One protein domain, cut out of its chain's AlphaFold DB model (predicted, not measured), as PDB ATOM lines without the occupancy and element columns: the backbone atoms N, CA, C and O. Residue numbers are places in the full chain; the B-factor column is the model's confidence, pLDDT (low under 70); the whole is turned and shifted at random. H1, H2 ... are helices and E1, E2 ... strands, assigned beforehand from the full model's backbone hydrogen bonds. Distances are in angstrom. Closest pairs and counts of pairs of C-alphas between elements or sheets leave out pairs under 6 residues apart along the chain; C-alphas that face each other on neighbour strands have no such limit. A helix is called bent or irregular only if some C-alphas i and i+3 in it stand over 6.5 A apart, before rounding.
ATOM      1  N   PHE A 681     175.737 181.834 149.393       85.94
ATOM      2  CA  PHE A 681     176.071 181.855 150.815       85.94
ATOM      3  C   PHE A 681     175.075 182.715 151.598       85.94
ATOM      4  O   PHE A 681     174.569 182.287 152.635       85.94
ATOM      5  N   TRP A 682     174.742 183.899 151.079       89.00
ATOM      6  CA  TRP A 682     173.800 184.808 151.723       89.00
ATOM      7  C   TRP A 682     172.411 184.172 151.896       89.00
ATOM      8  O   TRP A 682     171.858 184.199 152.994       89.00
ATOM      9  N   HIS A 683     171.885 183.520 150.855       85.12
ATOM     10  CA  HIS A 683     170.585 182.839 150.885       85.12
ATOM     11  C   HIS A 683     170.536 181.674 151.874       85.12
ATOM     12  O   HIS A 683     169.515 181.457 152.531       85.12
ATOM     13  N   LYS A 684     171.631 180.913 151.987       84.50
ATOM     14  CA  LYS A 684     171.703 179.723 152.845       84.50
ATOM     15  C   LYS A 684     171.982 180.049 154.311       84.50
ATOM     16  O   LYS A 684     171.401 179.406 155.179       84.50
ATOM     17  N   GLU A 685     172.839 181.029 154.584       85.31
ATOM     18  CA  GLU A 685     173.371 181.274 155.931       85.31
ATOM     19  C   GLU A 685     172.883 182.604 156.532       85.31
ATOM     20  O   GLU A 685     172.356 182.631 157.647       85.31
ATOM     21  N   GLU A 686     173.004 183.718 155.799       86.19
ATOM     22  CA  GLU A 686     172.715 185.060 156.333       86.19
ATOM     23  C   GLU A 686     171.210 185.364 156.387       86.19
ATOM     24  O   GLU A 686     170.704 185.802 157.422       86.19
ATOM     25  N   PHE A 687     170.458 185.087 155.321       88.62
ATOM     26  CA  PHE A 687     169.020 185.357 155.276       88.62
ATOM     27  C   PHE A 687     168.235 184.638 156.390       88.62
ATOM     28  O   PHE A 687     167.489 185.312 157.112       88.62
ATOM     29  N   PRO A 688     168.398 183.317 156.628       87.31
ATOM     30  CA  PRO A 688     167.703 182.638 157.720       87.31
ATOM     31  C   PRO A 688     168.049 183.221 159.092       87.31
ATOM     32  O   PRO A 688     167.173 183.332 159.954       87.31
ATOM     33  N   ARG A 689     169.308 183.634 159.285       83.31
ATOM     34  CA  ARG A 689     169.765 184.294 160.508       83.31
ATOM     35  C   ARG A 689     169.075 185.645 160.697       83.31
ATOM     36  O   ARG A 689     168.554 185.886 161.784       83.31
ATOM     37  N   ILE A 690     169.016 186.491 159.669       83.25
ATOM     38  CA  ILE A 690     168.354 187.805 159.732       83.25
ATOM     39  C   ILE A 690     166.849 187.640 159.972       83.25
ATOM     40  O   ILE A 690     166.305 188.266 160.878       83.25
ATOM     41  N   PHE A 691     166.176 186.747 159.240       86.75
ATOM     42  CA  PHE A 691     164.742 186.499 159.418       86.75
ATOM     43  C   PHE A 691     164.410 185.991 160.832       86.75
ATOM     44  O   PHE A 691     163.382 186.358 161.404       86.75
ATOM     45  N   SER A 692     165.301 185.200 161.447       83.12
ATOM     46  CA  SER A 692     165.113 184.719 162.823       83.12
ATOM     47  C   SER A 692     165.011 185.853 163.855       83.12
ATOM     48  O   SER A 692     164.335 185.700 164.871       83.12
ATOM     49  N   LEU A 693     165.592 187.025 163.570       79.88
ATOM     50  CA  LEU A 693     165.494 188.208 164.430       79.88
ATOM     51  C   LEU A 693     164.063 188.764 164.504       79.88
ATOM     52  O   LEU A 693     163.698 189.372 165.508       79.88
ATOM     53  N   CYS A 694     163.244 188.515 163.478       81.81
ATOM     54  CA  CYS A 694     161.826 188.874 163.444       81.81
ATOM     55  C   CYS A 694     160.929 187.878 164.202       81.81
ATOM     56  O   CYS A 694     159.735 188.129 164.347       81.81
ATOM     57  N   THR A 695     161.482 186.756 164.680       82.94
ATOM     58  CA  THR A 695     160.738 185.650 165.311       82.94
ATOM     59  C   THR A 695     161.293 185.331 166.705       82.94
ATOM     60  O   THR A 695     161.849 184.252 166.942       82.94
ATOM     61  N   PRO A 696     161.196 186.277 167.662       80.75
ATOM     62  CA  PRO A 696     161.739 186.078 169.000       80.75
ATOM     63  C   PRO A 696     161.156 184.816 169.649       80.75
ATOM     64  O   PRO A 696     159.950 184.569 169.629       80.75
ATOM     65  N   ARG A 697     162.021 183.991 170.244       75.50
ATOM     66  CA  ARG A 697     161.600 182.759 170.919       75.50
ATOM     67  C   ARG A 697     161.416 183.009 172.412       75.50
ATOM     68  O   ARG A 697     162.335 183.488 173.071       75.50
ATOM     69  N   GLY A 698     160.248 182.643 172.932       66.06
ATOM     70  CA  GLY A 698     159.940 182.626 174.360       66.06
ATOM     71  C   GLY A 698     159.559 181.216 174.803       66.06
ATOM     72  O   GLY A 698     158.827 180.522 174.102       66.06
ATOM     73  N   GLU A 699     160.057 180.772 175.959       65.00
ATOM     74  CA  GLU A 699     159.448 179.632 176.647       65.00
ATOM     75  C   GLU A 699     158.200 180.141 177.374       65.00
ATOM     76  O   GLU A 699     158.302 181.007 178.238       65.00
ATOM     77  N   HIS A 700     157.026 179.600 177.061       63.69
ATOM     78  CA  HIS A 700     155.799 179.872 177.812       63.69
ATOM     79  C   HIS A 700     155.535 178.695 178.748       63.69
ATOM     80  O   HIS A 700     155.674 177.535 178.364       63.69
ATOM     81  N   GLY A 701     155.228 178.980 180.012       55.78
ATOM     82  CA  GLY A 701     155.205 177.949 181.044       55.78
ATOM     83  C   GLY A 701     153.976 178.003 181.932       55.78
ATOM     84  O   GLY A 701     153.822 178.931 182.724       55.78
ATOM     85  N   THR A 702     153.186 176.928 181.922       50.12
ATOM     86  CA  THR A 702     152.321 176.564 183.048       50.12
ATOM     87  C   THR A 702     153.180 175.911 184.133       50.12
ATOM     88  O   THR A 702     153.513 174.729 184.105       50.12
ATOM     89  N   THR A 703     153.627 176.709 185.100       54.88
ATOM     90  CA  THR A 703     154.405 176.212 186.243       54.88
ATOM     91  C   THR A 703     153.455 175.832 187.381       54.88
ATOM     92  O   THR A 703     152.841 176.688 188.006       54.88
ATOM     93  N   TYR A 704     153.330 174.531 187.666       54.12
ATOM     94  CA  TYR A 704     152.474 173.994 188.744       54.12
ATOM     95  C   TYR A 704     153.061 174.181 190.158       54.12
ATOM     96  O   TYR A 704     152.447 173.817 191.160       54.12
ATOM     97  N   THR A 705     154.272 174.727 190.258       66.69
ATOM     98  CA  THR A 705     154.972 175.016 191.514       66.69
ATOM     99  C   THR A 705     154.582 176.386 192.058       66.69
ATOM    100  O   THR A 705     154.430 177.330 191.289       66.69
ATOM    101  N   ARG A 706     154.461 176.544 193.383       77.75
ATOM    102  CA  ARG A 706     154.208 177.867 193.982       77.75
ATOM    103  C   ARG A 706     155.384 178.820 193.703       77.75
ATOM    104  O   ARG A 706     156.523 178.425 193.957       77.75
ATOM    105  N   PRO A 707     155.133 180.054 193.227       83.62
ATOM    106  CA  PRO A 707     156.187 181.038 193.020       83.62
ATOM    107  C   PRO A 707     156.788 181.494 194.356       83.62
ATOM    108  O   PRO A 707     156.094 181.609 195.368       83.62
ATOM    109  N   LEU A 708     158.086 181.777 194.344       84.81
ATOM    110  CA  LEU A 708     158.820 182.398 195.439       84.81
ATOM    111  C   LEU A 708     158.474 183.888 195.536       84.81
ATOM    112  O   LEU A 708     158.275 184.555 194.521       84.81
ATOM    113  N   ALA A 709     158.464 184.427 196.758       83.31
ATOM    114  CA  ALA A 709     158.264 185.860 196.987       83.31
ATOM    115  C   ALA A 709     159.457 186.701 196.494       83.31
ATOM    116  O   ALA A 709     159.278 187.788 195.941       83.31
ATOM    117  N   ALA A 710     160.673 186.185 196.688       88.12
ATOM    118  CA  ALA A 710     161.914 186.791 196.228       88.12
ATOM    119  C   ALA A 710     162.994 185.722 196.000       88.12
ATOM    120  O   ALA A 710     162.946 184.648 196.604       88.12
ATOM    121  N   PHE A 711     163.981 186.031 195.162       89.56
ATOM    122  CA  PHE A 711     165.151 185.188 194.905       89.56
ATOM    123  C   PHE A 711     166.408 186.049 194.780       89.56
ATOM    124  O   PHE A 711     166.419 187.021 194.027       89.56
ATOM    125  N   ALA A 712     167.467 185.692 195.504       87.50
ATOM    126  CA  ALA A 712     168.754 186.375 195.433       87.50
ATOM    127  C   ALA A 712     169.714 185.597 194.524       87.50
ATOM    128  O   ALA A 712     170.091 184.470 194.845       87.50
ATOM    129  N   SER A 713     170.127 186.206 193.409       88.38
ATOM    130  CA  SER A 713     171.177 185.662 192.545       88.38
ATOM    131  C   SER A 713     172.530 186.207 192.991       88.38
ATOM    132  O   SER A 713     172.766 187.414 192.952       88.38
ATOM    133  N   GLN A 714     173.433 185.313 193.400       85.56
ATOM    134  CA  GLN A 714     174.797 185.686 193.784       85.56
ATOM    135  C   GLN A 714     175.607 186.178 192.580       85.56
ATOM    136  O   GLN A 714     176.351 187.146 192.699       85.56
ATOM    137  N   ARG A 715     175.423 185.551 191.411       92.00
ATOM    138  CA  ARG A 715     176.134 185.895 190.172       92.00
ATOM    139  C   ARG A 715     175.801 187.298 189.675       92.00
ATOM    140  O   ARG A 715     176.687 187.998 189.206       92.00
ATOM    141  N   LEU A 716     174.531 187.686 189.772       90.75
ATOM    142  CA  LEU A 716     174.052 189.001 189.336       90.75
ATOM    143  C   LEU A 716     174.130 190.057 190.443       90.75
ATOM    144  O   LEU A 716     173.797 191.209 190.196       90.75
ATOM    145  N   ASN A 717     174.518 189.670 191.665       90.81
ATOM    146  CA  ASN A 717     174.461 190.522 192.854       90.81
ATOM    147  C   ASN A 717     173.108 191.260 192.987       90.81
ATOM    148  O   ASN A 717     173.052 192.453 193.280       90.81
ATOM    149  N   TRP A 718     172.004 190.545 192.730       93.25
ATOM    150  CA  TRP A 718     170.665 191.129 192.614       93.25
ATOM    151  C   TRP A 718     169.596 190.303 193.331       93.25
ATOM    152  O   TRP A 718     169.652 189.070 193.365       93.25
ATOM    153  N   MET A 719     168.573 190.982 193.858       91.81
ATOM    154  CA  MET A 719     167.393 190.359 194.458       91.81
ATOM    155  C   MET A 719     166.155 190.582 193.586       91.81
ATOM    156  O   MET A 719     165.616 191.684 193.502       91.81
ATOM    157  N   PHE A 720     165.662 189.510 192.975       92.06
ATOM    158  CA  PHE A 720     164.400 189.526 192.247       92.06
ATOM    159  C   PHE A 720     163.217 189.453 193.216       92.06
ATOM    160  O   PHE A 720     163.242 188.650 194.148       92.06
ATOM    161  N   LYS A 721     162.173 190.257 192.989       91.19
ATOM    162  CA  LYS A 721     160.919 190.274 193.759       91.19
ATOM    163  C   LYS A 721     159.717 190.238 192.817       91.19
ATOM    164  O   LYS A 721     159.787 190.761 191.710       91.19
ATOM    165  N   GLY A 722     158.614 189.631 193.248       87.69
ATOM    166  CA  GLY A 722     157.356 189.679 192.493       87.69
ATOM    167  C   GLY A 722     156.792 191.103 192.396       87.69
ATOM    168  O   GLY A 722     156.872 191.861 193.358       87.69
ATOM    169  N   GLY A 723     156.221 191.458 191.245       84.69
ATOM    170  CA  GLY A 723     155.559 192.743 190.986       84.69
ATOM    171  C   GLY A 723     156.475 193.879 190.522       84.69
ATOM    172  O   GLY A 723     155.969 194.907 190.090       84.69
ATOM    173  N   GLN A 724     157.799 193.707 190.574       88.75
ATOM    174  CA  GLN A 724     158.744 194.767 190.215       88.75
ATOM    175  C   GLN A 724     159.040 194.821 188.707       88.75
ATOM    176  O   GLN A 724     159.021 193.794 188.017       88.75
ATOM    177  N   TYR A 725     159.403 196.014 188.233       93.44
ATOM    178  CA  TYR A 725     160.054 196.212 186.940       93.44
ATOM    179  C   TYR A 725     161.577 196.158 187.096       93.44
ATOM    180  O   TYR A 725     162.139 196.802 187.982       93.44
ATOM    181  N   VAL A 726     162.252 195.407 186.228       93.62
ATOM    182  CA  VAL A 726     163.722 195.349 186.163       93.62
ATOM    183  C   VAL A 726     164.199 195.576 184.741       93.62
ATOM    184  O   VAL A 726     163.554 195.138 183.790       93.62
ATOM    185  N   SER A 727     165.344 196.239 184.600       93.06
ATOM    186  CA  SER A 727     166.072 196.253 183.342       93.06
ATOM    187  C   SER A 727     167.079 195.114 183.361       93.06
ATOM    188  O   SER A 727     167.811 194.962 184.333       93.06
ATOM    189  N   VAL A 728     167.102 194.289 182.320       92.12
ATOM    190  CA  VAL A 728     168.008 193.140 182.237       92.12
ATOM    191  C   VAL A 728     168.716 193.116 180.897       92.12
ATOM    192  O   VAL A 728     168.139 193.501 179.882       92.12
ATOM    193  N   THR A 729     169.934 192.597 180.882       89.31
ATOM    194  CA  THR A 729     170.643 192.241 179.652       89.31
ATOM    195  C   THR A 729     170.640 190.725 179.527       89.31
ATOM    196  O   THR A 729     170.995 190.024 180.477       89.31
ATOM    197  N   MET A 730     170.194 190.206 178.382       84.62
ATOM    198  CA  MET A 730     170.088 188.763 178.134       84.62
ATOM    199  C   MET A 730     171.169 188.270 177.167       84.62
ATOM    200  O   MET A 730     171.621 189.009 176.299       84.62
ATOM    201  N   LYS A 731     171.576 187.002 177.285       78.00
ATOM    202  CA  LYS A 731     172.463 186.351 176.313       78.00
ATOM    203  C   LYS A 731     171.750 186.227 174.965       78.00
ATOM    204  O   LYS A 731     170.650 185.686 174.904       78.00
ATOM    205  N   SER A 732     172.416 186.644 173.894       68.25
ATOM    206  CA  SER A 732     172.005 186.377 172.515       68.25
ATOM    207  C   SER A 732     173.156 185.732 171.750       68.25
ATOM    208  O   SER A 732     174.314 186.093 171.948       68.25
ATOM    209  N   GLN A 733     172.839 184.763 170.890       52.31
ATOM    210  CA  GLN A 733     173.814 184.115 170.005       52.31
ATOM    211  C   GLN A 733     174.042 184.905 168.707       52.31
ATOM    212  O   GLN A 733     175.035 184.678 168.024       52.31
ATOM    213  N   PHE A 734     173.137 185.830 168.364       52.78
ATOM    214  CA  PHE A 734     173.061 186.422 167.022       52.78
ATOM    215  C   PHE A 734     173.243 187.944 166.988       52.78
ATOM    216  O   PHE A 734     173.350 188.506 165.897       52.78
ATOM    217  N   VAL A 735     173.286 188.602 168.152       56.62
ATOM    218  CA  VAL A 735     173.197 190.065 168.291       56.62
ATOM    219  C   VAL A 735     174.251 190.577 169.294       56.62
ATOM    220  O   VAL A 735     174.477 189.896 170.298       56.62
ATOM    221  N   PRO A 736     174.891 191.746 169.068       52.59
ATOM    222  CA  PRO A 736     175.788 192.382 170.039       52.59
ATOM    223  C   PRO A 736     175.174 192.541 171.445       52.59
ATOM    224  O   PRO A 736     173.965 192.710 171.601       52.59
ATOM    225  N   VAL A 737     176.018 192.515 172.484       51.44
ATOM    226  CA  VAL A 737     175.594 192.533 173.903       51.44
ATOM    227  C   VAL A 737     174.750 193.772 174.249       51.44
ATOM    228  O   VAL A 737     173.763 193.657 174.975       51.44
ATOM    229  N   ASP A 738     175.066 194.933 173.666       49.00
ATOM    230  CA  ASP A 738     174.385 196.214 173.931       49.00
ATOM    231  C   ASP A 738     172.933 196.276 173.409       49.00
ATOM    232  O   ASP A 738     172.114 197.069 173.886       49.00
ATOM    233  N   SER A 739     172.589 195.404 172.459       54.03
ATOM    234  CA  SER A 739     171.265 195.264 171.839       54.03
ATOM    235  C   SER A 739     170.299 194.396 172.648       54.03
ATOM    236  O   SER A 739     169.117 194.294 172.331       54.03
ATOM    237  N   CYS A 740     170.796 193.722 173.687       66.50
ATOM    238  CA  CYS A 740     170.056 192.690 174.410       66.50
ATOM    239  C   CYS A 740     169.390 193.205 175.696       66.50
ATOM    240  O   CYS A 740     169.019 192.409 176.568       66.50
ATOM    241  N   ARG A 741     169.236 194.531 175.825       85.12
ATOM    242  CA  ARG A 741     168.592 195.167 176.978       85.12
ATOM    243  C   ARG A 741     167.070 195.063 176.875       85.12
ATOM    244  O   ARG A 741     166.469 195.486 175.890       85.12
ATOM    245  N   HIS A 742     166.456 194.545 177.927       90.00
ATOM    246  CA  HIS A 742     165.019 194.353 178.063       90.00
ATOM    247  C   HIS A 742     164.511 195.003 179.348       90.00
ATOM    248  O   HIS A 742     165.259 195.187 180.311       90.00
ATOM    249  N   ILE A 743     163.221 195.324 179.368       93.25
ATOM    250  CA  ILE A 743     162.470 195.622 180.584       93.25
ATOM    251  C   ILE A 743     161.586 194.411 180.878       93.25
ATOM    252  O   ILE A 743     160.901 193.918 179.984       93.25
ATOM    253  N   LEU A 744     161.599 193.917 182.115       94.44
ATOM    254  CA  LEU A 744     160.757 192.806 182.558       94.44
ATOM    255  C   LEU A 744     159.830 193.258 183.682       94.44
ATOM    256  O   LEU A 744     160.298 193.825 184.670       94.44
ATOM    257  N   ARG A 745     158.540 192.930 183.576       94.06
ATOM    258  CA  ARG A 745     157.578 193.006 184.684       94.06
ATOM    259  C   ARG A 745     157.436 191.628 185.322       94.06
ATOM    260  O   ARG A 745     156.836 190.738 184.723       94.06
ATOM    261  N   ILE A 746     157.976 191.444 186.522       93.62
ATOM    262  CA  ILE A 746     158.045 190.127 187.168       93.62
ATOM    263  C   ILE A 746     156.690 189.735 187.765       93.62
ATOM    264  O   ILE A 746     156.189 190.396 188.670       93.62
ATOM    265  N   HIS A 747     156.136 188.603 187.332       91.62
ATOM    266  CA  HIS A 747     154.886 188.034 187.857       91.62
ATOM    267  C   HIS A 747     155.096 186.852 188.804       91.62
ATOM    268  O   HIS A 747     154.224 186.553 189.622       91.62
ATOM    269  N   GLY A 748     156.223 186.149 188.680       90.44
ATOM    270  CA  GLY A 748     156.555 184.994 189.511       90.44
ATOM    271  C   GLY A 748     158.013 184.574 189.365       90.44
ATOM    272  O   GLY A 748     158.640 184.822 188.340       90.44
ATOM    273  N   ILE A 749     158.557 183.942 190.404       91.12
ATOM    274  CA  ILE A 749     159.943 183.467 190.443       91.12
ATOM    275  C   ILE A 749     159.936 182.002 190.871       91.12
ATOM    276  O   ILE A 749     159.269 181.650 191.841       91.12
ATOM    277  N   TYR A 750     160.680 181.149 190.179       88.19
ATOM    278  CA  TYR A 750     160.701 179.707 190.411       88.19
ATOM    279  C   TYR A 750     162.137 179.231 190.604       88.19
ATOM    280  O   TYR A 750     162.987 179.458 189.746       88.19
ATOM    281  N   SER A 751     162.418 178.561 191.722       79.00
ATOM    282  CA  SER A 751     163.721 177.924 191.946       79.00
ATOM    283  C   SER A 751     163.931 176.744 191.003       79.00
ATOM    284  O   SER A 751     162.975 176.098 190.574       79.00
ATOM    285  N   ALA A 752     165.191 176.409 190.752       76.75
ATOM    286  CA  ALA A 752     165.566 175.194 190.048       76.75
ATOM    287  C   ALA A 752     165.010 173.913 190.703       76.75
ATOM    288  O   ALA A 752     165.025 173.764 191.927       76.75
ATOM    289  N   ASN A 753     164.575 172.959 189.875       61.09
ATOM    290  CA  ASN A 753     164.318 171.589 190.320       61.09
ATOM    291  C   ASN A 753     165.656 170.859 190.522       61.09
ATOM    292  O   ASN A 753     166.633 171.150 189.838       61.09
ATOM    293  N   LYS A 754     165.697 169.856 191.414       54.50
ATOM    294  CA  LYS A 754     166.911 169.084 191.781       54.50
ATOM    295  C   LYS A 754     167.647 168.378 190.612       54.50
ATOM    296  O   LYS A 754     168.637 167.704 190.866       54.50
ATOM    297  N   SER A 755     167.189 168.508 189.365       51.62
ATOM    298  CA  SER A 755     167.730 167.839 188.174       51.62
ATOM    299  C   SER A 755     168.072 168.765 186.988       51.62
ATOM    300  O   SER A 755     168.344 168.249 185.908       51.62
ATOM    301  N   GLY A 756     168.095 170.101 187.139       56.31
ATOM    302  CA  GLY A 756     168.585 171.012 186.083       56.31
ATOM    303  C   GLY A 756     168.435 172.519 186.364       56.31
ATOM    304  O   GLY A 756     167.497 172.912 187.055       56.31
ATOM    305  N   SER A 757     169.351 173.312 185.763       52.31
ATOM    306  CA  SER A 757     169.677 174.750 185.980       52.31
ATOM    307  C   SER A 757     170.001 175.095 187.442       52.31
ATOM    308  O   SER A 757     169.336 174.613 188.340       52.31
ATOM    309  N   GLN A 758     171.031 175.895 187.745       63.12
ATOM    310  CA  GLN A 758     171.360 176.218 189.152       63.12
ATOM    311  C   GLN A 758     170.584 177.419 189.718       63.12
ATOM    312  O   GLN A 758     170.457 177.533 190.935       63.12
ATOM    313  N   GLU A 759     170.043 178.300 188.869       76.25
ATOM    314  CA  GLU A 759     169.508 179.600 189.311       76.25
ATOM    315  C   GLU A 759     167.979 179.738 189.192       76.25
ATOM    316  O   GLU A 759     167.417 180.645 189.796       76.25
ATOM    317  N   GLY A 760     167.278 178.829 188.501       86.12
ATOM    318  CA  GLY A 760     165.814 178.881 188.360       86.12
ATOM    319  C   GLY A 760     165.316 179.766 187.204       86.12
ATOM    320  O   GLY A 760     166.077 180.134 186.308       86.12
ATOM    321  N   LYS A 761     164.012 180.076 187.188       90.44
ATOM    322  CA  LYS A 761     163.321 180.796 186.098       90.44
ATOM    323  C   LYS A 761     162.420 181.924 186.626       90.44
ATOM    324  O   LYS A 761     161.856 181.817 187.713       90.44
ATOM    325  N   ILE A 762     162.244 182.986 185.842       91.81
ATOM    326  CA  ILE A 762     161.366 184.134 186.125       91.81
ATOM    327  C   ILE A 762     160.213 184.133 185.124       91.81
ATOM    328  O   ILE A 762     160.448 184.091 183.928       91.81
ATOM    329  N   LEU A 763     158.973 184.226 185.597       91.94
ATOM    330  CA  LEU A 763     157.813 184.500 184.749       91.94
ATOM    331  C   LEU A 763     157.591 186.011 184.694       91.94
ATOM    332  O   LEU A 763     157.303 186.620 185.731       91.94
ATOM    333  N   ALA A 764     157.726 186.618 183.516       93.50
ATOM    334  CA  ALA A 764     157.622 188.064 183.349       93.50
ATOM    335  C   ALA A 764     157.025 188.480 182.001       93.50
ATOM    336  O   ALA A 764     157.266 187.842 180.980       93.50
ATOM    337  N   THR A 765     156.288 189.594 181.993       93.88
ATOM    338  CA  THR A 765     155.988 190.295 180.735       93.88
ATOM    339  C   THR A 765     157.274 190.958 180.256       93.88
ATOM    340  O   THR A 765     157.917 191.676 181.028       93.88
ATOM    341  N   GLN A 766     157.655 190.693 179.009       92.56
ATOM    342  CA  GLN A 766     158.927 191.110 178.430       92.56
ATOM    343  C   GLN A 766     158.728 192.265 177.448       92.56
ATOM    344  O   GLN A 766     157.801 192.265 176.641       92.56
ATOM    345  N   TYR A 767     159.634 193.238 177.506       92.81
ATOM    346  CA  TYR A 767     159.686 194.359 176.579       92.81
ATOM    347  C   TYR A 767     161.117 194.534 176.071       92.81
ATOM    348  O   TYR A 767     162.053 194.608 176.869       92.81
ATOM    349  N   SER A 768     161.301 194.639 174.759       89.81
ATOM    350  CA  SER A 768     162.563 195.097 174.159       89.81
ATOM    351  C   SER A 768     162.457 196.576 173.807       89.81
ATOM    352  O   SER A 768     161.378 197.043 173.464       89.81
ATOM    353  N   PHE A 769     163.555 197.323 173.828       86.50
ATOM    354  CA  PHE A 769     163.541 198.698 173.319       86.50
ATOM    355  C   PHE A 769     163.364 198.687 171.803       86.50
ATOM    356  O   PHE A 769     164.160 198.052 171.115       86.50
ATOM    357  N   LEU A 770     162.362 199.394 171.274       84.62
ATOM    358  CA  LEU A 770     162.046 199.382 169.843       84.62
ATOM    359  C   LEU A 770     163.266 199.806 169.014       84.62
ATOM    360  O   LEU A 770     163.695 199.084 168.120       84.62
ATOM    361  N   ARG A 771     163.909 200.914 169.401       76.38
ATOM    362  CA  ARG A 771     165.105 201.462 168.741       76.38
ATOM    363  C   ARG A 771     166.330 200.539 168.779       76.38
ATOM    364  O   ARG A 771     167.206 200.650 167.930       76.38
ATOM    365  N   ARG A 772     166.425 199.673 169.794       71.25
ATOM    366  CA  ARG A 772     167.556 198.746 170.003       71.25
ATOM    367  C   ARG A 772     167.183 197.298 169.699       71.25
ATOM    368  O   ARG A 772     167.969 196.395 169.959       71.25
ATOM    369  N   SER A 773     165.982 197.065 169.177       71.94
ATOM    370  CA  SER A 773     165.567 195.739 168.753       71.94
ATOM    371  C   SER A 773     166.418 195.329 167.549       71.94
ATOM    372  O   SER A 773     166.625 196.158 166.663       71.94
ATOM    373  N   PRO A 774     166.884 194.073 167.468       63.31
ATOM    374  CA  PRO A 774     167.685 193.576 166.346       63.31
ATOM    375  C   PRO A 774     167.055 193.844 164.971       63.31
ATOM    376  O   PRO A 774     167.770 194.079 164.003       63.31
ATOM    377  N   ILE A 775     165.719 193.887 164.912       67.62
ATOM    378  CA  ILE A 775     164.933 194.219 163.714       67.62
ATOM    379  C   ILE A 775     165.194 195.665 163.257       67.62
ATOM    380  O   ILE A 775     165.184 195.941 162.068       67.62
ATOM    381  N   PHE A 776     165.469 196.585 164.183       64.75
ATOM    382  CA  PHE A 776     165.659 198.019 163.940       64.75
ATOM    383  C   PHE A 776     167.136 198.470 164.063       64.75
ATOM    384  O   PHE A 776     167.426 199.660 163.955       64.75
ATOM    385  N   MET A 777     168.087 197.544 164.272       53.22
ATOM    386  CA  MET A 777     169.491 197.820 164.644       53.22
ATOM    387  C   MET A 777     170.513 197.891 163.499       53.22
ATOM    388  O   MET A 777     171.681 197.544 163.669       53.22
ATOM    389  N   LEU A 778     170.141 198.440 162.346       48.03
ATOM    390  CA  LEU A 778     171.151 198.980 161.433       48.03
ATOM    391  C   LEU A 778     171.467 200.414 161.871       48.03
ATOM    392  O   LEU A 778     170.683 201.331 161.644       48.03
ATOM    393  N   GLU A 779     172.632 200.631 162.491       39.84
ATOM    394  CA  GLU A 779     173.122 201.925 163.017       39.84
ATOM    395  C   GLU A 779     173.163 203.091 161.994       39.84
ATOM    396  O   GLU A 779     173.441 204.243 162.346       39.84
ATOM    397  N   ASN A 780     172.845 202.830 160.724       42.22
ATOM    398  CA  ASN A 780     172.684 203.836 159.676       42.22
ATOM    399  C   ASN A 780     171.226 204.073 159.234       42.22
ATOM    400  O   ASN A 780     170.950 205.147 158.703       42.22
ATOM    401  N   ALA A 781     170.296 203.151 159.509       39.69
ATOM    402  CA  ALA A 781     168.877 203.258 159.160       39.69
ATOM    403  C   ALA A 781     168.168 204.390 159.928       39.69
ATOM    404  O   ALA A 781     167.400 205.177 159.380       39.69
ATOM    405  N   LEU A 782     168.468 204.540 161.218       42.69
ATOM    406  CA  LEU A 782     167.715 205.438 162.103       42.69
ATOM    407  C   LEU A 782     168.273 206.866 162.196       42.69
ATOM    408  O   LEU A 782     167.678 207.717 162.854       42.69
ATOM    409  N   LYS A 783     169.369 207.187 161.490       41.03
ATOM    410  CA  LYS A 783     169.934 208.554 161.440       41.03
ATOM    411  C   LYS A 783     168.988 209.587 160.795       41.03
ATOM    412  O   LYS A 783     169.280 210.779 160.852       41.03
ATOM    413  N   GLY A 784     167.879 209.144 160.191       39.31
ATOM    414  CA  GLY A 784     166.834 209.983 159.594       39.31
ATOM    415  C   GLY A 784     165.500 210.043 160.350       39.31
ATOM    416  O   GLY A 784     164.643 210.812 159.930       39.31
ATOM    417  N   HIS A 785     165.315 209.285 161.442       44.34
ATOM    418  CA  HIS A 785     164.041 209.199 162.176       44.34
ATOM    419  C   HIS A 785     164.183 209.705 163.624       44.34
ATOM    420  O   HIS A 785     164.333 208.906 164.549       44.34
ATOM    421  N   PRO A 786     164.122 211.031 163.859       46.88
ATOM    422  CA  PRO A 786     164.122 211.613 165.206       46.88
ATOM    423  C   PRO A 786     162.874 211.285 166.043       46.88
ATOM    424  O   PRO A 786     162.828 211.640 167.215       46.88
ATOM    425  N   GLU A 787     161.875 210.628 165.447       47.12
ATOM    426  CA  GLU A 787     160.582 210.301 166.060       47.12
ATOM    427  C   GLU A 787     160.575 208.974 166.843       47.12
ATOM    428  O   GLU A 787     159.665 208.754 167.638       47.12
ATOM    429  N   ILE A 788     161.562 208.085 166.636       56.16
ATOM    430  CA  ILE A 788     161.672 206.818 167.383       56.16
ATOM    431  C   ILE A 788     162.460 207.075 168.672       56.16
ATOM    432  O   ILE A 788     163.698 207.159 168.687       56.16
ATOM    433  N   ASP A 789     161.704 207.233 169.755       63.47
ATOM    434  CA  ASP A 789     162.209 207.570 171.081       63.47
ATOM    435  C   ASP A 789     163.004 206.398 171.691       63.47
ATOM    436  O   ASP A 789     162.659 205.225 171.529       63.47
ATOM    437  N   GLU A 790     164.083 206.694 172.421       72.50
ATOM    438  CA  GLU A 790     164.844 205.668 173.149       72.50
ATOM    439  C   GLU A 790     164.039 205.007 174.281       72.50
ATOM    440  O   GLU A 790     164.454 203.974 174.803       72.50
ATOM    441  N   LYS A 791     162.901 205.591 174.659       80.75
ATOM    442  CA  LYS A 791     161.965 205.114 175.679       80.75
ATOM    443  C   LYS A 791     160.820 204.280 175.101       80.75
ATOM    444  O   LYS A 791     160.032 203.736 175.876       80.75
ATOM    445  N   GLU A 792     160.711 204.173 173.775       88.38
ATOM    446  CA  GLU A 792     159.686 203.344 173.148       88.38
ATOM    447  C   GLU A 792     160.049 201.858 173.261       88.38
ATOM    448  O   GLU A 792     161.133 201.403 172.881       88.38
ATOM    449  N   LEU A 793     159.111 201.092 173.802       90.94
ATOM    450  CA  LEU A 793     159.203 199.666 174.039       90.94
ATOM    451  C   LEU A 793     158.349 198.897 173.026       90.94
ATOM    452  O   LEU A 793     157.300 199.355 172.577       90.94
ATOM    453  N   LEU A 794     158.807 197.691 172.715       92.00
ATOM    454  CA  LEU A 794     158.121 196.674 171.935       92.00
ATOM    455  C   LEU A 794     157.738 195.543 172.896       92.00
ATOM    456  O   LEU A 794     158.624 194.914 173.482       92.00
ATOM    457  N   LEU A 795     156.437 195.321 173.090       94.62
ATOM    458  CA  LEU A 795     155.896 194.273 173.963       94.62
ATOM    459  C   LEU A 795     156.032 192.895 173.309       94.62
ATOM    460  O   LEU A 795     155.669 192.719 172.154       94.62
ATOM    461  N   HIS A 796     156.520 191.906 174.046       92.75
ATOM    462  CA  HIS A 796     156.613 190.518 173.591       92.75
ATOM    463  C   HIS A 796     155.360 189.774 174.054       92.75
ATOM    464  O   HIS A 796     155.071 189.781 175.252       92.75
ATOM    465  N   PHE A 797     154.626 189.167 173.121       92.94
ATOM    466  CA  PHE A 797     153.372 188.452 173.396       92.94
ATOM    467  C   PHE A 797     153.329 187.113 172.660       92.94
ATOM    468  O   PHE A 797     153.966 186.982 171.627       92.94
ATOM    469  N   ASN A 798     152.573 186.129 173.128       89.81
ATOM    470  CA  ASN A 798     152.363 184.862 172.416       89.81
ATOM    471  C   ASN A 798     150.889 184.651 172.063       89.81
ATOM    472  O   ASN A 798     150.568 184.305 170.924       89.81
ATOM    473  N   ASP A 799     150.005 184.921 173.021       88.75
ATOM    474  CA  ASP A 799     148.556 184.901 172.865       88.75
ATOM    475  C   ASP A 799     148.007 186.337 172.848       88.75
ATOM    476  O   ASP A 799     148.195 187.113 173.787       88.75
ATOM    477  N   VAL A 800     147.330 186.691 171.754       89.75
ATOM    478  CA  VAL A 800     146.779 188.036 171.540       89.75
ATOM    479  C   VAL A 800     145.701 188.384 172.573       89.75
ATOM    480  O   VAL A 800     145.649 189.530 173.019       89.75
ATOM    481  N   ASP A 801     144.917 187.402 173.032       88.75
ATOM    482  CA  ASP A 801     143.804 187.607 173.971       88.75
ATOM    483  C   ASP A 801     144.282 187.942 175.391       88.75
ATOM    484  O   ASP A 801     143.550 188.503 176.211       88.75
ATOM    485  N   PHE A 802     145.527 187.585 175.709       90.56
ATOM    486  CA  PHE A 802     146.144 187.822 177.011       90.56
ATOM    487  C   PHE A 802     147.340 188.775 176.924       90.56
ATOM    488  O   PHE A 802     148.110 188.865 177.885       90.56
ATOM    489  N   MET A 803     147.479 189.510 175.815       92.44
ATOM    490  CA  MET A 803     148.609 190.395 175.546       92.44
ATOM    491  C   MET A 803     148.910 191.315 176.739       92.44
ATOM    492  O   MET A 803     148.050 192.037 177.247       92.44
ATOM    493  N   GLY A 804     150.158 191.283 177.214       89.12
ATOM    494  CA  GLY A 804     150.620 192.115 178.332       89.12
ATOM    495  C   GLY A 804     150.125 191.679 179.722       89.12
ATOM    496  O   GLY A 804     150.491 192.302 180.726       89.12
ATOM    497  N   GLN A 805     149.334 190.605 179.814       89.00
ATOM    498  CA  GLN A 805     148.866 190.018 181.069       89.00
ATOM    499  C   GLN A 805     149.816 188.922 181.572       89.00
ATOM    500  O   GLN A 805     150.708 188.442 180.877       89.00
ATOM    501  N   LYS A 806     149.608 188.485 182.819       88.56
ATOM    502  CA  LYS A 806     150.399 187.407 183.434       88.56
ATOM    503  C   LYS A 806     150.270 186.067 182.699       88.56
ATOM    504  O   LYS A 806     151.225 185.298 182.708       88.56
ATOM    505  N   ASN A 807     149.110 185.777 182.109       87.88
ATOM    506  CA  ASN A 807     148.862 184.504 181.422       87.88
ATOM    507  C   ASN A 807     149.672 184.361 180.125       87.88
ATOM    508  O   ASN A 807     149.958 183.242 179.721       87.88
ATOM    509  N   ASP A 808     150.077 185.482 179.533       90.62
ATOM    510  CA  ASP A 808     150.898 185.553 178.321       90.62
ATOM    511  C   ASP A 808     152.400 185.744 178.622       90.62
ATOM    512  O   ASP A 808     153.251 185.746 177.737       90.62
ATOM    513  N   ALA A 809     152.755 185.903 179.900       90.75
ATOM    514  CA  ALA A 809     154.122 186.175 180.317       90.75
ATOM    515  C   ALA A 809     155.101 185.053 179.921       90.75
ATOM    516  O   ALA A 809     154.800 183.859 180.014       90.75
ATOM    517  N   SER A 810     156.321 185.449 179.565       90.00
ATOM    518  CA  SER A 810     157.403 184.541 179.188       90.00
ATOM    519  C   SER A 810     158.128 184.006 180.420       90.00
ATOM    520  O   SER A 810     158.350 184.718 181.405       90.00
ATOM    521  N   LEU A 811     158.536 182.743 180.358       89.75
ATOM    522  CA  LEU A 811     159.372 182.083 181.347       89.75
ATOM    523  C   LEU A 811     160.848 182.220 180.944       89.75
ATOM    524  O   LEU A 811     161.329 181.581 180.016       89.75
ATOM    525  N   ILE A 812     161.579 183.059 181.666       89.81
ATOM    526  CA  ILE A 812     162.954 183.450 181.366       89.81
ATOM    527  C   ILE A 812     163.911 182.748 182.340       89.81
ATOM    528  O   ILE A 812     163.846 183.002 183.548       89.81
ATOM    529  N   PRO A 813     164.823 181.879 181.869       89.75
ATOM    530  CA  PRO A 813     165.874 181.309 182.710       89.75
ATOM    531  C   PRO A 813     166.797 182.397 183.272       89.75
ATOM    532  O   PRO A 813     167.313 183.222 182.519       89.75
ATOM    533  N   ILE A 814     167.049 182.392 184.586       89.56
ATOM    534  CA  ILE A 814     167.893 183.421 185.226       89.56
ATOM    535  C   ILE A 814     169.338 183.349 184.704       89.56
ATOM    536  O   ILE A 814     169.997 184.373 184.534       89.56
ATOM    537  N   GLU A 815     169.804 182.156 184.338       87.62
ATOM    538  CA  GLU A 815     171.111 181.914 183.712       87.62
ATOM    539  C   GLU A 815     171.310 182.607 182.349       87.62
ATOM    540  O   GLU A 815     172.455 182.810 181.918       87.62
ATOM    541  N   ASN A 816     170.213 182.993 181.683       87.69
ATOM    542  CA  ASN A 816     170.245 183.760 180.438       87.69
ATOM    543  C   ASN A 816     170.420 185.259 180.687       87.69
ATOM    544  O   ASN A 816     170.770 185.976 179.756       87.69
ATOM    545  N   ILE A 817     170.218 185.741 181.914       90.38
ATOM    546  CA  ILE A 817     170.427 187.141 182.282       90.38
ATOM    547  C   ILE A 817     171.902 187.331 182.641       90.38
ATOM    548  O   ILE A 817     172.422 186.623 183.506       90.38
ATOM    549  N   THR A 818     172.591 188.262 181.983       89.31
ATOM    550  CA  THR A 818     174.009 188.582 182.223       89.31
ATOM    551  C   THR A 818     174.203 189.784 183.133       89.31
ATOM    552  O   THR A 818     175.184 189.809 183.864       89.31
ATOM    553  N   ASP A 819     173.280 190.744 183.090       90.00
ATOM    554  CA  ASP A 819     173.334 191.985 183.862       90.00
ATOM    555  C   ASP A 819     171.921 192.453 184.240       90.00
ATOM    556  O   ASP A 819     170.955 192.129 183.535       90.00
ATOM    557  N   VAL A 820     171.791 193.171 185.358       92.50
ATOM    558  CA  VAL A 820     170.508 193.651 185.897       92.50
ATOM    559  C   VAL A 820     170.667 195.046 186.490       92.50
ATOM    560  O   VAL A 820     171.597 195.299 187.247       92.50
ATOM    561  N   ASP A 821     169.705 195.922 186.204       90.69
ATOM    562  CA  ASP A 821     169.662 197.298 186.690       90.69
ATOM    563  C   ASP A 821     168.229 197.716 187.084       90.69
ATOM    564  O   ASP A 821     167.227 197.120 186.659       90.69
ATOM    565  N   PHE A 822     168.117 198.758 187.910       87.12
ATOM    566  CA  PHE A 822     166.831 199.312 188.328       87.12
ATOM    567  C   PHE A 822     166.167 200.050 187.163       87.12
ATOM    568  O   PHE A 822     166.798 200.821 186.440       87.12
ATOM    569  N   VAL A 823     164.852 199.883 187.023       86.44
ATOM    570  CA  VAL A 823     164.057 200.817 186.218       86.44
ATOM    571  C   VAL A 823     163.771 202.026 187.091       86.44
ATOM    572  O   VAL A 823     163.179 201.889 188.162       86.44
ATOM    573  N   ARG A 824     164.218 203.211 186.674       81.00
ATOM    574  CA  ARG A 824     163.964 204.425 187.450       81.00
ATOM    575  C   ARG A 824     162.458 204.709 187.498       81.00
ATOM    576  O   ARG A 824     161.783 204.644 186.474       81.00
ATOM    577  N   MET A 825     161.933 205.018 188.683       74.12
ATOM    578  CA  MET A 825     160.489 205.209 188.905       74.12
ATOM    579  C   MET A 825     159.911 206.398 188.137       74.12
ATOM    580  O   MET A 825     158.767 206.342 187.701       74.12
ATOM    581  N   ASP A 826     160.716 207.436 187.900       74.19
ATOM    582  CA  ASP A 826     160.339 208.583 187.071       74.19
ATOM    583  C   ASP A 826     160.062 208.204 185.611       74.19
ATOM    584  O   ASP A 826     159.452 208.991 184.904       74.19
ATOM    585  N   LEU A 827     160.457 207.004 185.167       79.94
ATOM    586  CA  LEU A 827     160.174 206.498 183.827       79.94
ATOM    587  C   LEU A 827     158.880 205.669 183.732       79.94
ATOM    588  O   LEU A 827     158.479 205.330 182.624       79.94
ATOM    589  N   LEU A 828     158.225 205.300 184.837       75.19
ATOM    590  CA  LEU A 828     157.065 204.387 184.829       75.19
ATOM    591  C   LEU A 828     155.700 205.097 184.936       75.19
ATOM    592  O   LEU A 828     154.683 204.467 185.222       75.19
ATOM    593  N   GLY A 829     155.645 206.401 184.660       70.62
ATOM    594  CA  GLY A 829     154.404 207.177 184.685       70.62
ATOM    595  C   GLY A 829     153.676 207.166 186.047       70.62
ATOM    596  O   GLY A 829     154.178 206.631 187.034       70.62
ATOM    597  N   PRO A 830     152.464 207.746 186.132       66.00
ATOM    598  CA  PRO A 830     151.733 207.899 187.399       66.00
ATOM    599  C   PRO A 830     151.280 206.583 188.046       66.00
ATOM    600  O   PRO A 830     150.963 206.558 189.230       66.00
ATOM    601  N   ALA A 831     151.203 205.505 187.260       70.19
ATOM    602  CA  ALA A 831     150.717 204.194 187.691       70.19
ATOM    603  C   ALA A 831     151.848 203.201 188.017       70.19
ATOM    604  O   ALA A 831     151.568 202.016 188.188       70.19
ATOM    605  N   GLU A 832     153.106 203.660 188.045       80.94
ATOM    606  CA  GLU A 832     154.294 202.811 188.234       80.94
ATOM    607  C   GLU A 832     154.340 201.621 187.249       80.94
ATOM    608  O   GLU A 832     154.791 200.519 187.567       80.94
ATOM    609  N   ALA A 833     153.866 201.844 186.020       85.69
ATOM    610  CA  ALA A 833     153.770 200.844 184.968       85.69
ATOM    611  C   ALA A 833     154.082 201.432 183.586       85.69
ATOM    612  O   ALA A 833     153.819 202.602 183.304       85.69
ATOM    613  N   VAL A 834     154.602 200.582 182.696       89.31
ATOM    614  CA  VAL A 834     154.793 200.924 181.277       89.31
ATOM    615  C   VAL A 834     153.463 201.391 180.684       89.31
ATOM    616  O   VAL A 834     152.440 200.726 180.851       89.31
ATOM    617  N   GLN A 835     153.483 202.539 180.006       88.25
ATOM    618  CA  GLN A 835     152.284 203.155 179.443       88.25
ATOM    619  C   GLN A 835     151.976 202.575 178.059       88.25
ATOM    620  O   GLN A 835     152.869 202.470 177.223       88.25
ATOM    621  N   TYR A 836     150.717 202.245 177.786       91.12
ATOM    622  CA  TYR A 836     150.272 201.838 176.453       91.12
ATOM    623  C   TYR A 836     149.556 202.998 175.777       91.12
ATOM    624  O   TYR A 836     148.719 203.662 176.388       91.12
ATOM    625  N   THR A 837     149.893 203.272 174.522       88.06
ATOM    626  CA  THR A 837     149.287 204.378 173.782       88.06
ATOM    627  C   THR A 837     149.218 204.064 172.297       88.06
ATOM    628  O   THR A 837     149.798 203.096 171.817       88.06
ATOM    629  N   VAL A 838     148.516 204.922 171.571       86.00
ATOM    630  CA  VAL A 838     148.577 204.992 170.110       86.00
ATOM    631  C   VAL A 838     149.252 206.290 169.682       86.00
ATOM    632  O   VAL A 838     150.084 206.282 168.777       86.00
ATOM    633  N   ASP A 839     148.970 207.382 170.392       82.62
ATOM    634  CA  ASP A 839     149.525 208.698 170.101       82.62
ATOM    635  C   ASP A 839     150.680 209.010 171.051       82.62
ATOM    636  O   ASP A 839     150.591 208.805 172.268       82.62
ATOM    637  N   VAL A 840     151.766 209.534 170.495       77.62
ATOM    638  CA  VAL A 840     152.924 209.982 171.267       77.62
ATOM    639  C   VAL A 840     152.745 211.470 171.566       77.62
ATOM    640  O   VAL A 840     152.772 212.298 170.660       77.62
ATOM    641  N   THR A 841     152.511 211.820 172.831       73.50
ATOM    642  CA  THR A 841     152.352 213.216 173.274       73.50
ATOM    643  C   THR A 841     153.677 213.779 173.793       73.50
ATOM    644  O   THR A 841     154.505 213.034 174.320       73.50
ATOM    645  N   GLU A 842     153.871 215.102 173.721       65.81
ATOM    646  CA  GLU A 842     155.077 215.766 174.258       65.81
ATOM    647  C   GLU A 842     155.324 215.442 175.743       65.81
ATOM    648  O   GLU A 842     156.465 215.280 176.173       65.81
ATOM    649  N   GLY A 843     154.256 215.269 176.530       64.25
ATOM    650  CA  GLY A 843     154.360 214.849 177.929       64.25
ATOM    651  C   GLY A 843     154.965 213.451 178.099       64.25
ATOM    652  O   GLY A 843     155.793 213.249 178.987       64.25
ATOM    653  N   LEU A 844     154.602 212.502 177.231       66.62
ATOM    654  CA  LEU A 844     155.096 211.121 177.266       66.62
ATOM    655  C   LEU A 844     156.580 211.049 176.865       66.62
ATOM    656  O   LEU A 844     157.373 210.423 177.570       66.62
ATOM    657  N   LEU A 845     156.961 211.779 175.807       65.44
ATOM    658  CA  LEU A 845     158.352 211.928 175.345       65.44
ATOM    659  C   LEU A 845     159.261 212.458 176.466       65.44
ATOM    660  O   LEU A 845     160.379 211.981 176.682       65.44
ATOM    661  N   ASN A 846     158.747 213.398 177.260       61.44
ATOM    662  CA  ASN A 846     159.501 214.004 178.350       61.44
ATOM    663  C   ASN A 846     159.594 213.122 179.610       61.44
ATOM    664  O   ASN A 846     160.551 213.289 180.365       61.44
ATOM    665  N   SER A 847     158.687 212.158 179.841       59.25
ATOM    666  CA  SER A 847     158.517 211.576 181.190       59.25
ATOM    667  C   SER A 847     158.274 210.062 181.329       59.25
ATOM    668  O   SER A 847     158.136 209.624 182.464       59.25
ATOM    669  N   GLY A 848     158.271 209.213 180.285       75.31
ATOM    670  CA  GLY A 848     158.085 207.772 180.554       75.31
ATOM    671  C   GLY A 848     158.416 206.763 179.454       75.31
ATOM    672  O   GLY A 848     158.518 207.110 178.284       75.31
ATOM    673  N   LEU A 849     158.582 205.499 179.863       88.62
ATOM    674  CA  LEU A 849     158.608 204.312 179.008       88.62
ATOM    675  C   LEU A 849     157.190 204.005 178.528       88.62
ATOM    676  O   LEU A 849     156.258 203.898 179.333       88.62
ATOM    677  N   PHE A 850     157.039 203.810 177.224       90.31
ATOM    678  CA  PHE A 850     155.740 203.555 176.616       90.31
ATOM    679  C   PHE A 850     155.815 202.506 175.516       90.31
ATOM    680  O   PHE A 850     156.884 202.221 174.991       90.31
ATOM    681  N   CYS A 851     154.673 201.928 175.170       92.00
ATOM    682  CA  CYS A 851     154.553 200.849 174.207       92.00
ATOM    683  C   CYS A 851     153.354 201.106 173.289       92.00
ATOM    684  O   CYS A 851     152.222 201.234 173.759       92.00
ATOM    685  N   ARG A 852     153.604 201.168 171.979       92.44
ATOM    686  CA  ARG A 852     152.551 201.233 170.950       92.44
ATOM    687  C   ARG A 852     152.394 199.928 170.188       92.44
ATOM    688  O   ARG A 852     151.311 199.629 169.693       92.44
ATOM    689  N   PHE A 853     153.470 199.149 170.113       93.69
ATOM    690  CA  PHE A 853     153.565 197.964 169.273       93.69
ATOM    691  C   PHE A 853     153.969 196.740 170.086       93.69
ATOM    692  O   PHE A 853     154.626 196.838 171.124       93.69
ATOM    693  N   ALA A 854     153.601 195.579 169.577       94.19
ATOM    694  CA  ALA A 854     153.892 194.281 170.136       94.19
ATOM    695  C   ALA A 854     154.430 193.345 169.044       94.19
ATOM    696  O   ALA A 854     154.101 193.485 167.865       94.19
ATOM    697  N   ILE A 855     155.266 192.390 169.438       92.38
ATOM    698  CA  ILE A 855     155.839 191.355 168.582       92.38
ATOM    699  C   ILE A 855     155.470 189.976 169.115       92.38
ATOM    700  O   ILE A 855     155.587 189.719 170.316       92.38
ATOM    701  N   LYS A 856     155.022 189.098 168.214       91.62
ATOM    702  CA  LYS A 856     154.662 187.729 168.570       91.62
ATOM    703  C   LYS A 856     155.923 186.911 168.835       91.62
ATOM    704  O   LYS A 856     156.841 186.878 168.016       91.62
ATOM    705  N   CYS A 857     155.934 186.217 169.958       88.00
ATOM    706  CA  CYS A 857     156.943 185.273 170.384       88.00
ATOM    707  C   CYS A 857     156.409 183.849 170.266       88.00
ATOM    708  O   CYS A 857     155.207 183.626 170.349       88.00
ATOM    709  N   GLY A 858     157.306 182.881 170.072       76.31
ATOM    710  CA  GLY A 858     156.930 181.459 170.105       76.31
ATOM    711  C   GLY A 858     156.120 180.961 168.899       76.31
ATOM    712  O   GLY A 858     155.653 179.827 168.924       76.31
ATOM    713  N   GLY A 859     155.979 181.772 167.843       76.62
ATOM    714  CA  GLY A 859     155.388 181.354 166.568       76.62
ATOM    715  C   GLY A 859     156.296 180.429 165.742       76.62
ATOM    716  O   GLY A 859     157.456 180.190 166.091       76.62
ATOM    717  N   SER A 860     155.768 179.926 164.621       82.88
ATOM    718  CA  SER A 860     156.533 179.114 163.666       82.88
ATOM    719  C   SER A 860     157.781 179.866 163.165       82.88
ATOM    720  O   SER A 860     157.689 181.065 162.888       82.88
ATOM    721  N   PRO A 861     158.947 179.202 162.996       84.50
ATOM    722  CA  PRO A 861     160.204 179.841 162.575       84.50
ATOM    723  C   PRO A 861     160.179 180.441 161.161       84.50
ATOM    724  O   PRO A 861     161.131 181.102 160.751       84.50
ATOM    725  N   ASP A 862     159.127 180.179 160.392       89.12
ATOM    726  CA  ASP A 862     158.903 180.738 159.064       89.12
ATOM    727  C   ASP A 862     157.904 181.904 159.062       89.12
ATOM    728  O   ASP A 862     157.621 182.447 157.998       89.12
ATOM    729  N   SER A 863     157.398 182.325 160.224       91.38
ATOM    730  CA  SER A 863     156.384 183.374 160.331       91.38
ATOM    731  C   SER A 863     156.725 184.405 161.403       91.38
ATOM    732  O   SER A 863     157.097 184.045 162.517       91.38
ATOM    733  N   ALA A 864     156.557 185.688 161.092       91.94
ATOM    734  CA  ALA A 864     156.723 186.790 162.037       91.94
ATOM    735  C   ALA A 864     155.445 187.630 162.111       91.94
ATOM    736  O   ALA A 864     154.728 187.768 161.121       91.94
ATOM    737  N   CYS A 865     155.164 188.211 163.276       93.94
ATOM    738  CA  CYS A 865     153.998 189.066 163.476       93.94
ATOM    739  C   CYS A 865     154.365 190.251 164.370       93.94
ATOM    740  O   CYS A 865     154.789 190.061 165.511       93.94
ATOM    741  N   LEU A 866     154.191 191.463 163.850       94.25
ATOM    742  CA  LEU A 866     154.323 192.720 164.578       94.25
ATOM    743  C   LEU A 866     153.002 193.462 164.454       94.25
ATOM    744  O   LEU A 866     152.483 193.602 163.357       94.25
ATOM    745  N   MET A 867     152.450 193.957 165.547       94.25
ATOM    746  CA  MET A 867     151.145 194.613 165.513       94.25
ATOM    747  C   MET A 867     151.061 195.724 166.549       94.25
ATOM    748  O   MET A 867     151.797 195.686 167.534       94.25
ATOM    749  N   PRO A 868     150.190 196.725 166.379       94.56
ATOM    750  CA  PRO A 868     149.886 197.640 167.466       94.56
ATOM    751  C   PRO A 868     149.233 196.891 168.632       94.56
ATOM    752  O   PRO A 868     148.614 195.842 168.442       94.56
ATOM    753  N   VAL A 869     149.393 197.422 169.843       94.44
ATOM    754  CA  VAL A 869     148.844 196.803 171.057       94.44
ATOM    755  C   VAL A 869     147.319 196.664 170.984       94.44
ATOM    756  O   VAL A 869     146.619 197.471 170.357       94.44
ATOM    757  N   THR A 870     146.798 195.623 171.630       91.75
ATOM    758  CA  THR A 870     145.365 195.312 171.625       91.75
ATOM    759  C   THR A 870     144.548 196.351 172.386       91.75
ATOM    760  O   THR A 870     145.049 197.102 173.227       91.75
ATOM    761  N   HIS A 871     143.246 196.395 172.095       86.69
ATOM    762  CA  HIS A 871     142.320 197.331 172.726       86.69
ATOM    763  C   HIS A 871     142.212 197.140 174.252       86.69
ATOM    764  O   HIS A 871     141.945 198.111 174.954       86.69
ATOM    765  N   ASP A 872     142.484 195.939 174.777       86.75
ATOM    766  CA  ASP A 872     142.507 195.656 176.222       86.75
ATOM    767  C   ASP A 872     143.585 196.441 176.982       86.75
ATOM    768  O   ASP A 872     143.455 196.690 178.182       86.75
ATOM    769  N   LEU A 873     144.647 196.851 176.286       90.12
ATOM    770  CA  LEU A 873     145.721 197.670 176.842       90.12
ATOM    771  C   LEU A 873     145.476 199.173 176.644       90.12
ATOM    772  O   LEU A 873     146.221 199.989 177.185       90.12
ATOM    773  N   LEU A 874     144.443 199.554 175.887       89.75
ATOM    774  CA  LEU A 874     144.167 200.931 175.484       89.75
ATOM    775  C   LEU A 874     142.887 201.479 176.142       89.75
ATOM    776  O   LEU A 874     141.940 200.737 176.415       89.75
TER     777      LEU A 874
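AT A GLANCE: This is residues 681 to 874 of the 1229 residues of an uncharacterized protein of Aspergillus wentii DTO 134E9 (UniProt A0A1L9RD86). A large, strongly twisted sheet of eight strands, folded sharply where its longest strands E4 and E5 bend, is partly covered by the small hairpin E1 and E2, whose strands cross it. At one end residues 681 to 687 of H1 stick out, and the short H2 lies far from H1, near E9. The printed part has 194 residues, of which only 80 are in named elements, in the order H1, E1 to E8, H2, E9, E10. The class is mixed, helices and strands; the large sheet is branched and mixed, with E6 and E9 parallel, and the small one is antiparallel. The whole is compact, with a radius of gyration of the C-alphas of 16.9 A and spans of 50 by 50 by 33 A.

IN THESE COORDINATES: The large sheet holds E3, residues 725 to 730; E4, residues 741 to 750, 21.9 A long; E5, residues 761 to 769, 22.0 A; E6, residues 792 to 797; E7, residues 810 to 813; E8, residues 817 to 822; E9, residues 850 to 856, 17.8 A; and E10, residues 863 to 868, 17.2 A, ending at C-alpha 868 (149.886, 197.640, 167.466). E1 is residues 710 to 713 and E2 residues 718 to 721. H1, residues 681 to 692, 16.5 A, begins at C-alpha 681 (176.071, 181.855, 150.815); H2 is residues 842 to 847.

HOW THE PARTS SIT: E3, E4, E5 and E6 form a meander, each strand the antiparallel neighbour of the one before. E4 bends by 89 degrees at residue 747 and E5 by 70 degrees at residue 764; in this hairpin N 745 and O 765 are 2.9 A apart, within hydrogen-bond range. E4 lies on one side of E5, and E6, beside residues 766 to 769, and E7, beside 761 to 764, on the other side; N 768 and O 794 are 3.0 A apart, N 762 and O 812 2.8 A. E8 is the antiparallel neighbour of E3, with N 727 and O 821 at 2.9 A. E9 is parallel to E6, with N 793 and O 850 at 2.8 A, and forms a hairpin with E10, with N 854 and O 867 at 2.7 A. The hairpin E1 and E2, with N 711 and O 720 at 2.9 A, makes a sandwich, two sheets face to face, with the large sheet, their strands at 87 degrees; the closest C-alphas of E2 and E4, Lys 721 and Ile 746, are 7.2 A apart. H1 is only just not on the large sheet, with 4 pairs of C-alphas within 10 A, and only just apart from E10, at 8.4 A. H2 is not on it; its closest C-alpha to E9 is Leu 844, 7.6 A from that of Phe 850. H1 is irregular, but only just: C-alphas 684 and 687 are 6.7 A apart. Every O i to N i+4 pair is within hydrogen-bond range in H2, and 5 of 8 in H1.

THE WHOLE: The C-alphas farthest apart, of Lys 754 and Gly 784, are 52.0 A apart. The printed part has no cut. The links H1 to E1, E5 to E6, E6 to E7 and E8 to H2 are long. The mean pLDDT of the printed part is 79.7; 46 residues are under 70, among them 774 to 789 and 842 to 847.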